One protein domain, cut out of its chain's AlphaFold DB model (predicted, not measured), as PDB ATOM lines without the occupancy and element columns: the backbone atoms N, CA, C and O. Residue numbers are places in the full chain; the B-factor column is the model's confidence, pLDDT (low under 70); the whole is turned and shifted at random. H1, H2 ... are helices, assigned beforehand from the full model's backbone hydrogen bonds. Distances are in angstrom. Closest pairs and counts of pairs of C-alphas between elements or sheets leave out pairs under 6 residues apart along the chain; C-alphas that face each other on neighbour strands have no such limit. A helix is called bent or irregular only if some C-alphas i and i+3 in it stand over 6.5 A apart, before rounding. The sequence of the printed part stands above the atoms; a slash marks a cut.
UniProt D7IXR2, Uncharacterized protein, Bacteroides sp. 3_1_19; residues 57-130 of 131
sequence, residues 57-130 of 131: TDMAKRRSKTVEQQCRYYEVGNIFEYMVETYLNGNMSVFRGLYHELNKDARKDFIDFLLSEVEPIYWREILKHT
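Overview. This is residues 57 to 130 of the 131 residues of an uncharacterized protein of Bacteroides sp. 3_1_19 (UniProt D7IXR2). A helical hairpin of H2 and H3 makes the middle of this small all-helix body, and H4, the longest helix, passes slantwise along one side of it, close to both. H1 sits at one end of the body and H5 at the opposite end, where the chain folds back after H4. The printed part has 74 residues with five named helices, H1 to H5 in order along the chain, which hold 49 of them, and no named strand. The whole is compact, with a radius of gyration of the C-alphas of 11.4 A, and only just rounded, with spans of 32 by 21 by 21 A.

Arrangement. H1, residues 67 to 73, only just touches H2, residues 79 to 88, with 3 pairs of C-alphas within 8 A; the closest are those of Cys 71 and Ile 79, 5.5 A apart, and the lines are about perpendicular at 75 degrees. H2 and H3, residues 92 to 101, form a hairpin: they touch, closest at the C-alphas of Tyr 87 and Phe 95, 5.8 A, and run opposite ways at a shallow tilt of 23 degrees. H4, residues 104 to 116, is close to H2 but not clearly touching it, with the closest C-alphas, those of Phe 80 and Phe 110, 6.2 A apart, at a steep tilt of 62 degrees, the same way. H4 is likewise close to H3 but not clearly touching, closest at the C-alphas of Tyr 99 and Arg 107, 7.0 A. H5, residues 120 to 128, is close to H4 but not clearly touching, closest at the C-alphas of Leu 114 and Trp 123, 6.8 A, and runs opposite ways at a shallow tilt of 26 degrees. H1 and H5 are apart, and so are H3 and H5. In H1, H2, H3 and H4 every O i to N i+4 pair is within hydrogen-bond range; in H5 3 of 5 are.

Along the chain. H1 begins at C-alpha 67, (44.560, -3.187, -57.792), and is 10.0 A long. H2 and H3 are each 14.3 A from first to last C-alpha. H4 runs 18.7 A from C-alpha 104, at (37.870, -11.326, -55.005). H5 is 13.7 A long and ends at C-alpha 128, (33.908, -4.921, -39.356); it is irregular, with C-alphas 121 and 124 7.2 A apart.

Size, cuts and confidence. The two C-alphas farthest apart are those of Thr 57 and Pro 120, 32.6 A. The printed part has no cut, and the four links between the helices are tight. The mean pLDDT of the printed part is 89.7; residues 57 to 60 are under 70.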
ATOM      1  N   THR A  57      26.653   7.290 -56.278       52.97
ATOM      2  CA  THR A  57      25.992   6.779 -57.481       52.97
ATOM      3  C   THR A  57      26.938   6.207 -58.544       52.97
ATOM      4  O   THR A  57      26.514   5.307 -59.271       52.97
ATOM      5  N   ASP A  58      28.186   6.685 -58.665       62.12
ATOM      6  CA  ASP A  58      29.174   6.103 -59.595       62.12
ATOM      7  C   ASP A  58      29.763   4.796 -59.038       62.12
ATOM      8  O   ASP A  58      29.847   3.782 -59.739       62.12
ATOM      9  N   MET A  59      30.045   4.769 -57.730       66.00
ATOM     10  CA  MET A  59      30.646   3.619 -57.044       66.00
ATOM     11  C   MET A  59      29.753   2.372 -57.097       66.00
ATOM     12  O   MET A  59      30.237   1.262 -57.313       66.00
ATOM     13  N   ALA A  60      28.428   2.532 -56.978       63.34
ATOM     14  CA  ALA A  60      27.478   1.413 -57.002       63.34
ATOM     15  C   ALA A  60      27.546   0.567 -58.294       63.34
ATOM     16  O   ALA A  60      27.219  -0.626 -58.271       63.34
ATOM     17  N   LYS A  61      27.988   1.163 -59.409       76.56
ATOM     18  CA  LYS A  61      28.115   0.498 -60.717       76.56
ATOM     19  C   LYS A  61      29.486  -0.145 -60.928       76.56
ATOM     20  O   LYS A  61      29.626  -1.027 -61.779       76.56
ATOM     21  N   ARG A  62      30.507   0.262 -60.171       85.25
ATOM     22  CA  ARG A  62      31.880  -0.230 -60.313       85.25
ATOM     23  C   ARG A  62      32.093  -1.439 -59.407       85.25
ATOM     24  O   ARG A  62      31.946  -1.368 -58.199       85.25
ATOM     25  N   ARG A  63      32.423  -2.595 -59.987       89.56
ATOM     26  CA  ARG A  63      32.756  -3.819 -59.238       89.56
ATOM     27  C   ARG A  63      33.852  -4.607 -59.934       89.56
ATOM     28  O   ARG A  63      34.128  -4.391 -61.119       89.56
ATOM     29  N   SER A  64      34.428  -5.551 -59.197       94.19
ATOM     30  CA  SER A  64      35.396  -6.527 -59.696       94.19
ATOM     31  C   SER A  64      36.647  -5.899 -60.323       94.19
ATOM     32  O   SER A  64      37.117  -6.359 -61.363       94.19
ATOM     33  N   LYS A  65      37.201  -4.862 -59.692       95.62
ATOM     34  CA  LYS A  65      38.417  -4.175 -60.143       95.62
ATOM     35  C   LYS A  65      39.680  -4.799 -59.560       95.62
ATOM     36  O   LYS A  65      39.691  -5.213 -58.402       95.62
ATOM     37  N   THR A  66      40.728  -4.880 -60.380       96.38
ATOM     38  CA  THR A  66      42.084  -5.212 -59.908       96.38
ATOM     39  C   THR A  66      42.699  -4.012 -59.190       96.38
ATOM     40  O   THR A  66      42.223  -2.883 -59.340       96.38
ATOM     41  N   VAL A  67      43.788  -4.245 -58.457       93.06
ATOM     42  CA  VAL A  67      44.560  -3.187 -57.792       93.06
ATOM     43  C   VAL A  67      45.034  -2.134 -58.799       93.06
ATOM     44  O   VAL A  67      44.812  -0.947 -58.604       93.06
ATOM     45  N   GLU A  68      45.579  -2.538 -59.946       93.38
ATOM     46  CA  GLU A  68      46.092  -1.606 -60.959       93.38
ATOM     47  C   GLU A  68      44.985  -0.800 -61.650       93.38
ATOM     48  O   GLU A  68      45.219   0.298 -62.154       93.38
ATOM     49  N   GLN A  69      43.775  -1.356 -61.751       92.94
ATOM     50  CA  GLN A  69      42.619  -0.626 -62.277       92.94
ATOM     51  C   GLN A  69      42.132   0.427 -61.285       92.94
ATOM     52  O   GLN A  69      41.750   1.520 -61.699       92.94
ATOM     53  N   GLN A  70      42.152   0.091 -59.997       92.50
ATOM     54  CA  GLN A  70      41.841   1.006 -58.909       92.50
ATOM     55  C   GLN A  70      42.857   2.150 -58.839       92.50
ATOM     56  O   GLN A  70      42.464   3.304 -58.960       92.50
ATOM     57  N   CYS A  71      44.155   1.832 -58.767       90.31
ATOM     58  CA  CYS A  71      45.234   2.819 -58.742       90.31
ATOM     59  C   CYS A  71      45.151   3.809 -59.910       90.31
ATOM     60  O   CYS A  71      45.290   5.008 -59.708       90.31
ATOM     61  N   ARG A  72      44.858   3.331 -61.129       87.25
ATOM     62  CA  ARG A  72      44.693   4.207 -62.301       87.25
ATOM     63  C   ARG A  72      43.468   5.112 -62.236       87.25
ATOM     64  O   ARG A  72      43.525   6.212 -62.758       87.25
ATOM     65  N   TYR A  73      42.359   4.640 -61.671       87.88
ATOM     66  CA  TYR A  73      41.125   5.428 -61.605       87.88
ATOM     67  C   TYR A  73      41.172   6.480 -60.495       87.88
ATOM     68  O   TYR A  73      40.710   7.592 -60.703       87.88
ATOM     69  N   TYR A  74      41.729   6.119 -59.340       86.38
ATOM     70  CA  TYR A  74      41.894   7.016 -58.195       86.38
ATOM     71  C   TYR A  74      43.206   7.816 -58.247       86.38
ATOM     72  O   TYR A  74      43.483   8.579 -57.334       86.38
ATOM     73  N   GLU A  75      44.024   7.614 -59.285       88.12
ATOM     74  CA  GLU A  75      45.330   8.264 -59.471       88.12
ATOM     75  C   GLU A  75      46.269   8.118 -58.255       88.12
ATOM     76  O   GLU A  75      47.038   9.013 -57.913       88.12
ATOM     77  N   VAL A  76      46.231   6.947 -57.610       84.25
ATOM     78  CA  VAL A  76      47.034   6.625 -56.418       84.25
ATOM     79  C   VAL A  76      48.130   5.608 -56.720       84.25
ATOM     80  O   VAL A  76      47.963   4.706 -57.542       84.25
ATOM     81  N   GLY A  77      49.254   5.715 -56.007       86.75
ATOM     82  CA  GLY A  77      50.348   4.740 -56.089       86.75
ATOM     83  C   GLY A  77      49.992   3.390 -55.460       86.75
ATOM     84  O   GLY A  77      50.320   2.343 -56.019       86.75
ATOM     85  N   ASN A  78      49.263   3.409 -54.341       91.44
ATOM     86  CA  ASN A  78      48.815   2.224 -53.621       91.44
ATOM     87  C   ASN A  78      47.361   2.403 -53.163       91.44
ATOM     88  O   ASN A  78      47.060   3.242 -52.316       91.44
ATOM     89  N   ILE A  79      46.450   1.598 -53.719       93.88
ATOM     90  CA  ILE A  79      45.035   1.671 -53.349       93.88
ATOM     91  C   ILE A  79      44.780   1.235 -51.900       93.88
ATOM     92  O   ILE A  79      43.849   1.734 -51.278       93.88
ATOM     93  N   PHE A  80      45.585   0.335 -51.332       95.69
ATOM     94  CA  PHE A  80      45.346  -0.162 -49.977       95.69
ATOM     95  C   PHE A  80      45.707   0.873 -48.912       95.69
ATOM     96  O   PHE A  80      44.936   1.052 -47.972       95.69
ATOM     97  N   GLU A  81      46.804   1.610 -49.100       93.38
ATOM     98  CA  GLU A  81      47.127   2.785 -48.276       93.38
ATOM     99  C   GLU A  81      45.991   3.802 -48.337       93.38
ATOM    100  O   GLU A  81      45.452   4.187 -47.301       93.38
ATOM    101  N   TYR A  82      45.532   4.127 -49.548       91.25
ATOM    102  CA  TYR A  82      44.411   5.038 -49.739       91.25
ATOM    103  C   TYR A  82      43.131   4.570 -49.027       91.25
ATOM    104  O   TYR A  82      42.431   5.370 -48.403       91.25
ATOM    105  N   MET A  83      42.819   3.269 -49.064       94.00
ATOM    106  CA  MET A  83      41.676   2.698 -48.347       94.00
ATOM    107  C   MET A  83      41.812   2.838 -46.826       94.00
ATOM    108  O   MET A  83      40.846   3.224 -46.166       94.00
ATOM    109  N   VAL A  84      42.988   2.547 -46.262       91.94
ATOM    110  CA  VAL A  84      43.240   2.669 -44.816       91.94
ATOM    111  C   VAL A  84      43.173   4.130 -44.381       91.94
ATOM    112  O   VAL A  84      42.476   4.443 -43.421       91.94
ATOM    113  N   GLU A  85      43.802   5.042 -45.118       87.88
ATOM    114  CA  GLU A  85      43.724   6.481 -44.850       87.88
ATOM    115  C   GLU A  85      42.283   6.998 -44.932       87.88
ATOM    116  O   GLU A  85      41.835   7.738 -44.059       87.88
ATOM    117  N   THR A  86      41.520   6.563 -45.938       87.62
ATOM    118  CA  THR A  86      40.093   6.897 -46.079       87.62
ATOM    119  C   THR A  86      39.303   6.475 -44.839       87.62
ATOM    120  O   THR A  86      38.473   7.240 -44.345       87.62
ATOM    121  N   TYR A  87      39.570   5.277 -44.317       90.38
ATOM    122  CA  TYR A  87      38.951   4.791 -43.088       90.38
ATOM    123  C   TYR A  87      39.354   5.637 -41.870       90.38
ATOM    124  O   TYR A  87      38.482   6.089 -41.129       90.38
ATOM    125  N   LEU A  88      40.654   5.890 -41.689       86.62
ATOM    126  CA  LEU A  88      41.194   6.659 -40.559       86.62
ATOM    127  C   LEU A  88      40.694   8.110 -40.542       86.62
ATOM    128  O   LEU A  88      40.455   8.668 -39.476       86.62
ATOM    129  N   ASN A  89      40.444   8.688 -41.718       85.31
ATOM    130  CA  ASN A  89      39.846  10.013 -41.871       85.31
ATOM    131  C   ASN A  89      38.331  10.046 -41.577       85.31
ATOM    132  O   ASN A  89      37.708  11.098 -41.692       85.31
ATOM    133  N   GLY A  90      37.713   8.913 -41.231       84.50
ATOM    134  CA  GLY A  90      36.286   8.830 -40.914       84.50
ATOM    135  C   GLY A  90      35.366   8.681 -42.132       84.50
ATOM    136  O   GLY A  90      34.144   8.637 -41.974       84.50
ATOM    137  N   ASN A  91      35.909   8.542 -43.347       86.75
ATOM    138  CA  ASN A  91      35.134   8.460 -44.591       86.75
ATOM    139  C   ASN A  91      34.604   7.036 -44.848       86.75
ATOM    140  O   ASN A  91      34.885   6.399 -45.866       86.75
ATOM    141  N   MET A  92      33.787   6.529 -43.921       88.06
ATOM    142  CA  MET A  92      33.336   5.129 -43.886       88.06
ATOM    143  C   MET A  92      32.555   4.692 -45.130       88.06
ATOM    144  O   MET A  92      32.680   3.548 -45.571       88.06
ATOM    145  N   SER A  93      31.744   5.585 -45.707       87.56
ATOM    146  CA  SER A  93      30.976   5.288 -46.925       87.56
ATOM    147  C   SER A  93      31.894   5.074 -48.130       87.56
ATOM    148  O   SER A  93      31.704   4.112 -48.876       87.56
ATOM    149  N   VAL A  94      32.922   5.915 -48.270       88.12
ATOM    150  CA  VAL A  94      33.909   5.818 -49.351       88.12
ATOM    151  C   VAL A  94      34.743   4.554 -49.181       88.12
ATOM    152  O   VAL A  94      34.879   3.789 -50.131       88.12
ATOM    153  N   PHE A  95      35.208   4.262 -47.962       92.25
ATOM    154  CA  PHE A  95      35.925   3.020 -47.663       92.25
ATOM    155  C   PHE A  95      35.126   1.773 -48.073       92.25
ATOM    156  O   PHE A  95      35.638   0.906 -48.787       92.25
ATOM    157  N   ARG A  96      33.849   1.690 -47.671       92.12
ATOM    158  CA  ARG A  96      32.974   0.564 -48.043       92.12
ATOM    159  C   ARG A  96      32.813   0.453 -49.556       92.12
ATOM    160  O   ARG A  96      32.869  -0.649 -50.097       92.12
ATOM    161  N   GLY A  97      32.642   1.583 -50.239       91.75
ATOM    162  CA  GLY A  97      32.569   1.620 -51.694       91.75
ATOM    163  C   GLY A  97      33.846   1.077 -52.343       91.75
ATOM    164  O   GLY A  97      33.760   0.129 -53.119       91.75
ATOM    165  N   LEU A  98      35.019   1.579 -51.942       93.12
ATOM    166  CA  LEU A  98      36.325   1.104 -52.416       93.12
ATOM    167  C   LEU A  98      36.476  -0.410 -52.233       93.12
ATOM    168  O   LEU A  98      36.786  -1.124 -53.187       93.12
ATOM    169  N   TYR A  99      36.174  -0.921 -51.036       95.25
ATOM    170  CA  TYR A  99      36.252  -2.354 -50.750       95.25
ATOM    171  C   TYR A  99      35.305  -3.180 -51.635       95.25
ATOM    172  O   TYR A  99      35.661  -4.256 -52.133       95.25
ATOM    173  N   HIS A 100      34.090  -2.687 -51.880       92.94
ATOM    174  CA  HIS A 100      33.131  -3.376 -52.736       92.94
ATOM    175  C   HIS A 100      33.501  -3.340 -54.221       92.94
ATOM    176  O   HIS A 100      33.185  -4.300 -54.936       92.94
ATOM    177  N   GLU A 101      34.206  -2.304 -54.673       94.94
ATOM    178  CA  GLU A 101      34.719  -2.223 -56.036       94.94
ATOM    179  C   GLU A 101      35.804  -3.274 -56.320       94.94
ATOM    180  O   GLU A 101      35.926  -3.718 -57.465       94.94
ATOM    181  N   LEU A 102      36.572  -3.699 -55.310       95.69
ATOM    182  CA  LEU A 102      37.623  -4.712 -55.455       95.69
ATOM    183  C   LEU A 102      37.070  -6.061 -55.934       95.69
ATOM    184  O   LEU A 102      36.002  -6.524 -55.514       95.69
ATOM    185  N   ASN A 103      37.835  -6.727 -56.800       95.88
ATOM    186  CA  ASN A 103      37.608  -8.131 -57.130       95.88
ATOM    187  C   ASN A 103      37.993  -9.058 -55.961       95.88
ATOM    188  O   ASN A 103      38.576  -8.633 -54.967       95.88
ATOM    189  N   LYS A 104      37.649 -10.346 -56.079       96.38
ATOM    190  CA  LYS A 104      37.870 -11.326 -55.005       96.38
ATOM    191  C   LYS A 104      39.339 -11.464 -54.603       96.38
ATOM    192  O   LYS A 104      39.603 -11.643 -53.421       96.38
ATOM    193  N   ASP A 105      40.260 -11.392 -55.559       96.88
ATOM    194  CA  ASP A 105      41.691 -11.552 -55.291       96.88
ATOM    195  C   ASP A 105      42.257 -10.294 -54.629       96.88
ATOM    196  O   ASP A 105      42.894 -10.387 -53.589       96.88
ATOM    197  N   ALA A 106      41.892  -9.114 -55.125       96.81
ATOM    198  CA  ALA A 106      42.282  -7.837 -54.542       96.81
ATOM    199  C   ALA A 106      41.718  -7.634 -53.124       96.81
ATOM    200  O   ALA A 106      42.358  -6.993 -52.299       96.81
ATOM    201  N   ARG A 107      40.546  -8.204 -52.800       97.31
ATOM    202  CA  ARG A 107      40.034  -8.215 -51.416       97.31
ATOM    203  C   ARG A 107      40.883  -9.075 -50.486       97.31
ATOM    204  O   ARG A 107      41.052  -8.694 -49.335       97.31
ATOM    205  N   LYS A 108      41.387 -10.219 -50.960       96.81
ATOM    206  CA  LYS A 108      42.315 -11.051 -50.177       96.81
ATOM    207  C   LYS A 108      43.627 -10.309 -49.967       96.81
ATOM    208  O   LYS A 108      44.052 -10.179 -48.832       96.81
ATOM    209  N   ASP A 109      44.165  -9.724 -51.034       96.94
ATOM    210  CA  ASP A 109      45.391  -8.927 -50.972       96.94
ATOM    211  C   ASP A 109      45.260  -7.742 -50.007       96.94
ATOM    212  O   ASP A 109      46.200  -7.432 -49.283       96.94
ATOM    213  N   PHE A 110      44.087  -7.102 -49.955       96.69
ATOM    214  CA  PHE A 110      43.812  -6.046 -48.983       96.69
ATOM    215  C   PHE A 110      43.813  -6.566 -47.539       96.69
ATOM    216  O   PHE A 110      44.341  -5.897 -46.658       96.69
ATOM    217  N   ILE A 111      43.227  -7.741 -47.282       95.62
ATOM    218  CA  ILE A 111      43.245  -8.355 -45.945       95.62
ATOM    219  C   ILE A 111      44.680  -8.726 -45.557       95.62
ATOM    220  O   ILE A 111      45.088  -8.443 -44.434       95.62
ATOM    221  N   ASP A 112      45.452  -9.298 -46.481       95.81
ATOM    222  CA  ASP A 112      46.856  -9.643 -46.247       95.81
ATOM    223  C   ASP A 112      47.680  -8.385 -45.925       95.81
ATOM    224  O   ASP A 112      48.395  -8.363 -44.926       95.81
ATOM    225  N   PHE A 113      47.500  -7.309 -46.700       94.88
ATOM    226  CA  PHE A 113      48.113  -6.001 -46.445       94.88
ATOM    227  C   PHE A 113      47.704  -5.414 -45.088       94.88
ATOM    228  O   PHE A 113      48.544  -4.898 -44.353       94.88
ATOM    229  N   LEU A 114      46.416  -5.495 -44.734       94.00
ATOM    230  CA  LEU A 114      45.907  -4.993 -43.459       94.00
ATOM    231  C   LEU A 114      46.612  -5.678 -42.284       94.00
ATOM    232  O   LEU A 114      46.990  -5.003 -41.336       94.00
ATOM    233  N   LEU A 115      46.792  -6.998 -42.353       92.50
ATOM    234  CA  LEU A 115      47.399  -7.787 -41.280       92.50
ATOM    235  C   LEU A 115      48.935  -7.729 -41.263       92.50
ATOM    236  O   LEU A 115      49.527  -8.061 -40.236       92.50
ATOM    237  N   SER A 116      49.586  -7.351 -42.368       90.56
ATOM    238  CA  SER A 116      51.051  -7.247 -42.435       90.56
ATOM    239  C   SER A 116      51.565  -5.842 -42.142       90.56
ATOM    240  O   SER A 116      52.563  -5.701 -41.436       90.56
ATOM    241  N   GLU A 117      50.890  -4.815 -42.659       89.81
ATOM    242  CA  GLU A 117      51.378  -3.440 -42.592       89.81
ATOM    243  C   GLU A 117      50.656  -2.636 -41.497       89.81
ATOM    244  O   GLU A 117      51.295  -1.996 -40.667       89.81
ATOM    245  N   VAL A 118      49.326  -2.672 -41.423       87.50
ATOM    246  CA  VAL A 118      48.580  -1.744 -40.550       87.50
ATOM    247  C   VAL A 118      48.730  -2.111 -39.071       87.50
ATOM    248  O   VAL A 118      48.807  -3.284 -38.715       87.50
ATOM    249  N   GLU A 119      48.711  -1.117 -38.177       86.25
ATOM    250  CA  GLU A 119      48.781  -1.376 -36.736       86.25
ATOM    251  C   GLU A 119      47.603  -2.243 -36.236       86.25
ATOM    252  O   GLU A 119      46.440  -1.954 -36.558       86.25
ATOM    253  N   PRO A 120      47.863  -3.247 -35.371       89.69
ATOM    254  CA  PRO A 120      46.844  -4.189 -34.899       89.69
ATOM    255  C   PRO A 120      45.609  -3.565 -34.248       89.69
ATOM    256  O   PRO A 120      44.523  -4.148 -34.287       89.69
ATOM    257  N   ILE A 121      45.748  -2.368 -33.673       88.69
ATOM    258  CA  ILE A 121      44.647  -1.639 -33.031       88.69
ATOM    259  C   ILE A 121      43.506  -1.308 -34.007       88.69
ATOM    260  O   ILE A 121      42.355  -1.221 -33.583       88.69
ATOM    261  N   TYR A 122      43.792  -1.191 -35.309       89.44
ATOM    262  CA  TYR A 122      42.796  -0.834 -36.323       89.44
ATOM    263  C   TYR A 122      42.181  -2.041 -37.033       89.44
ATOM    264  O   TYR A 122      41.124  -1.909 -37.650       89.44
ATOM    265  N   TRP A 123      42.786  -3.230 -36.941       91.88
ATOM    266  CA  TRP A 123      42.367  -4.400 -37.725       91.88
ATOM    267  C   TRP A 123      40.905  -4.757 -37.512       91.88
ATOM    268  O   TRP A 123      40.145  -4.900 -38.468       91.88
ATOM    269  N   ARG A 124      40.497  -4.882 -36.245       93.31
ATOM    270  CA  ARG A 124      39.134  -5.288 -35.895       93.31
ATOM    271  C   ARG A 124      38.109  -4.295 -36.428       93.31
ATOM    272  O   ARG A 124      37.077  -4.709 -36.952       93.31
ATOM    273  N   GLU A 125      38.386  -3.007 -36.278       92.00
ATOM    274  CA  GLU A 125      37.449  -1.958 -36.665       92.00
ATOM    275  C   GLU A 125      37.371  -1.808 -38.191       92.00
ATOM    276  O   GLU A 125      36.269  -1.725 -38.731       92.00
ATOM    277  N   ILE A 126      38.492  -1.920 -38.911       92.69
ATOM    278  CA  ILE A 126      38.497  -1.942 -40.381       92.69
ATOM    279  C   ILE A 126      37.753  -3.178 -40.905       92.69
ATOM    280  O   ILE A 126      36.864  -3.052 -41.750       92.69
ATOM    281  N   LEU A 127      38.041  -4.372 -40.374       94.12
ATOM    282  CA  LEU A 127      37.422  -5.621 -40.832       94.12
ATOM    283  C   LEU A 127      35.900  -5.629 -40.650       94.12
ATOM    284  O   LEU A 127      35.190  -6.070 -41.554       94.12
ATOM    285  N   LYS A 128      35.367  -5.076 -39.553       92.38
ATOM    286  CA  LYS A 128      33.908  -4.921 -39.356       92.38
ATOM    287  C   LYS A 128      33.228  -4.138 -40.481       92.38
ATOM    288  O   LYS A 128      32.042  -4.334 -40.736       92.38
ATOM    289  N   HIS A 129      33.956  -3.247 -41.148       88.38
ATOM    290  CA  HIS A 129      33.437  -2.446 -42.252       88.38
ATOM    291  C   HIS A 129      33.621  -3.103 -43.629       88.38
ATOM    292  O   HIS A 129      33.147  -2.554 -44.620       88.38
ATOM    293  N   THR A 130      34.257  -4.275 -43.694       87.44
ATOM    294  CA  THR A 130      34.430  -5.062 -44.931       87.44
ATOM    295  C   THR A 130      33.382  -6.165 -45.121       87.44
ATOM    296  O   THR A 130      33.276  -6.724 -46.213       87.44
TER     297      THR A 130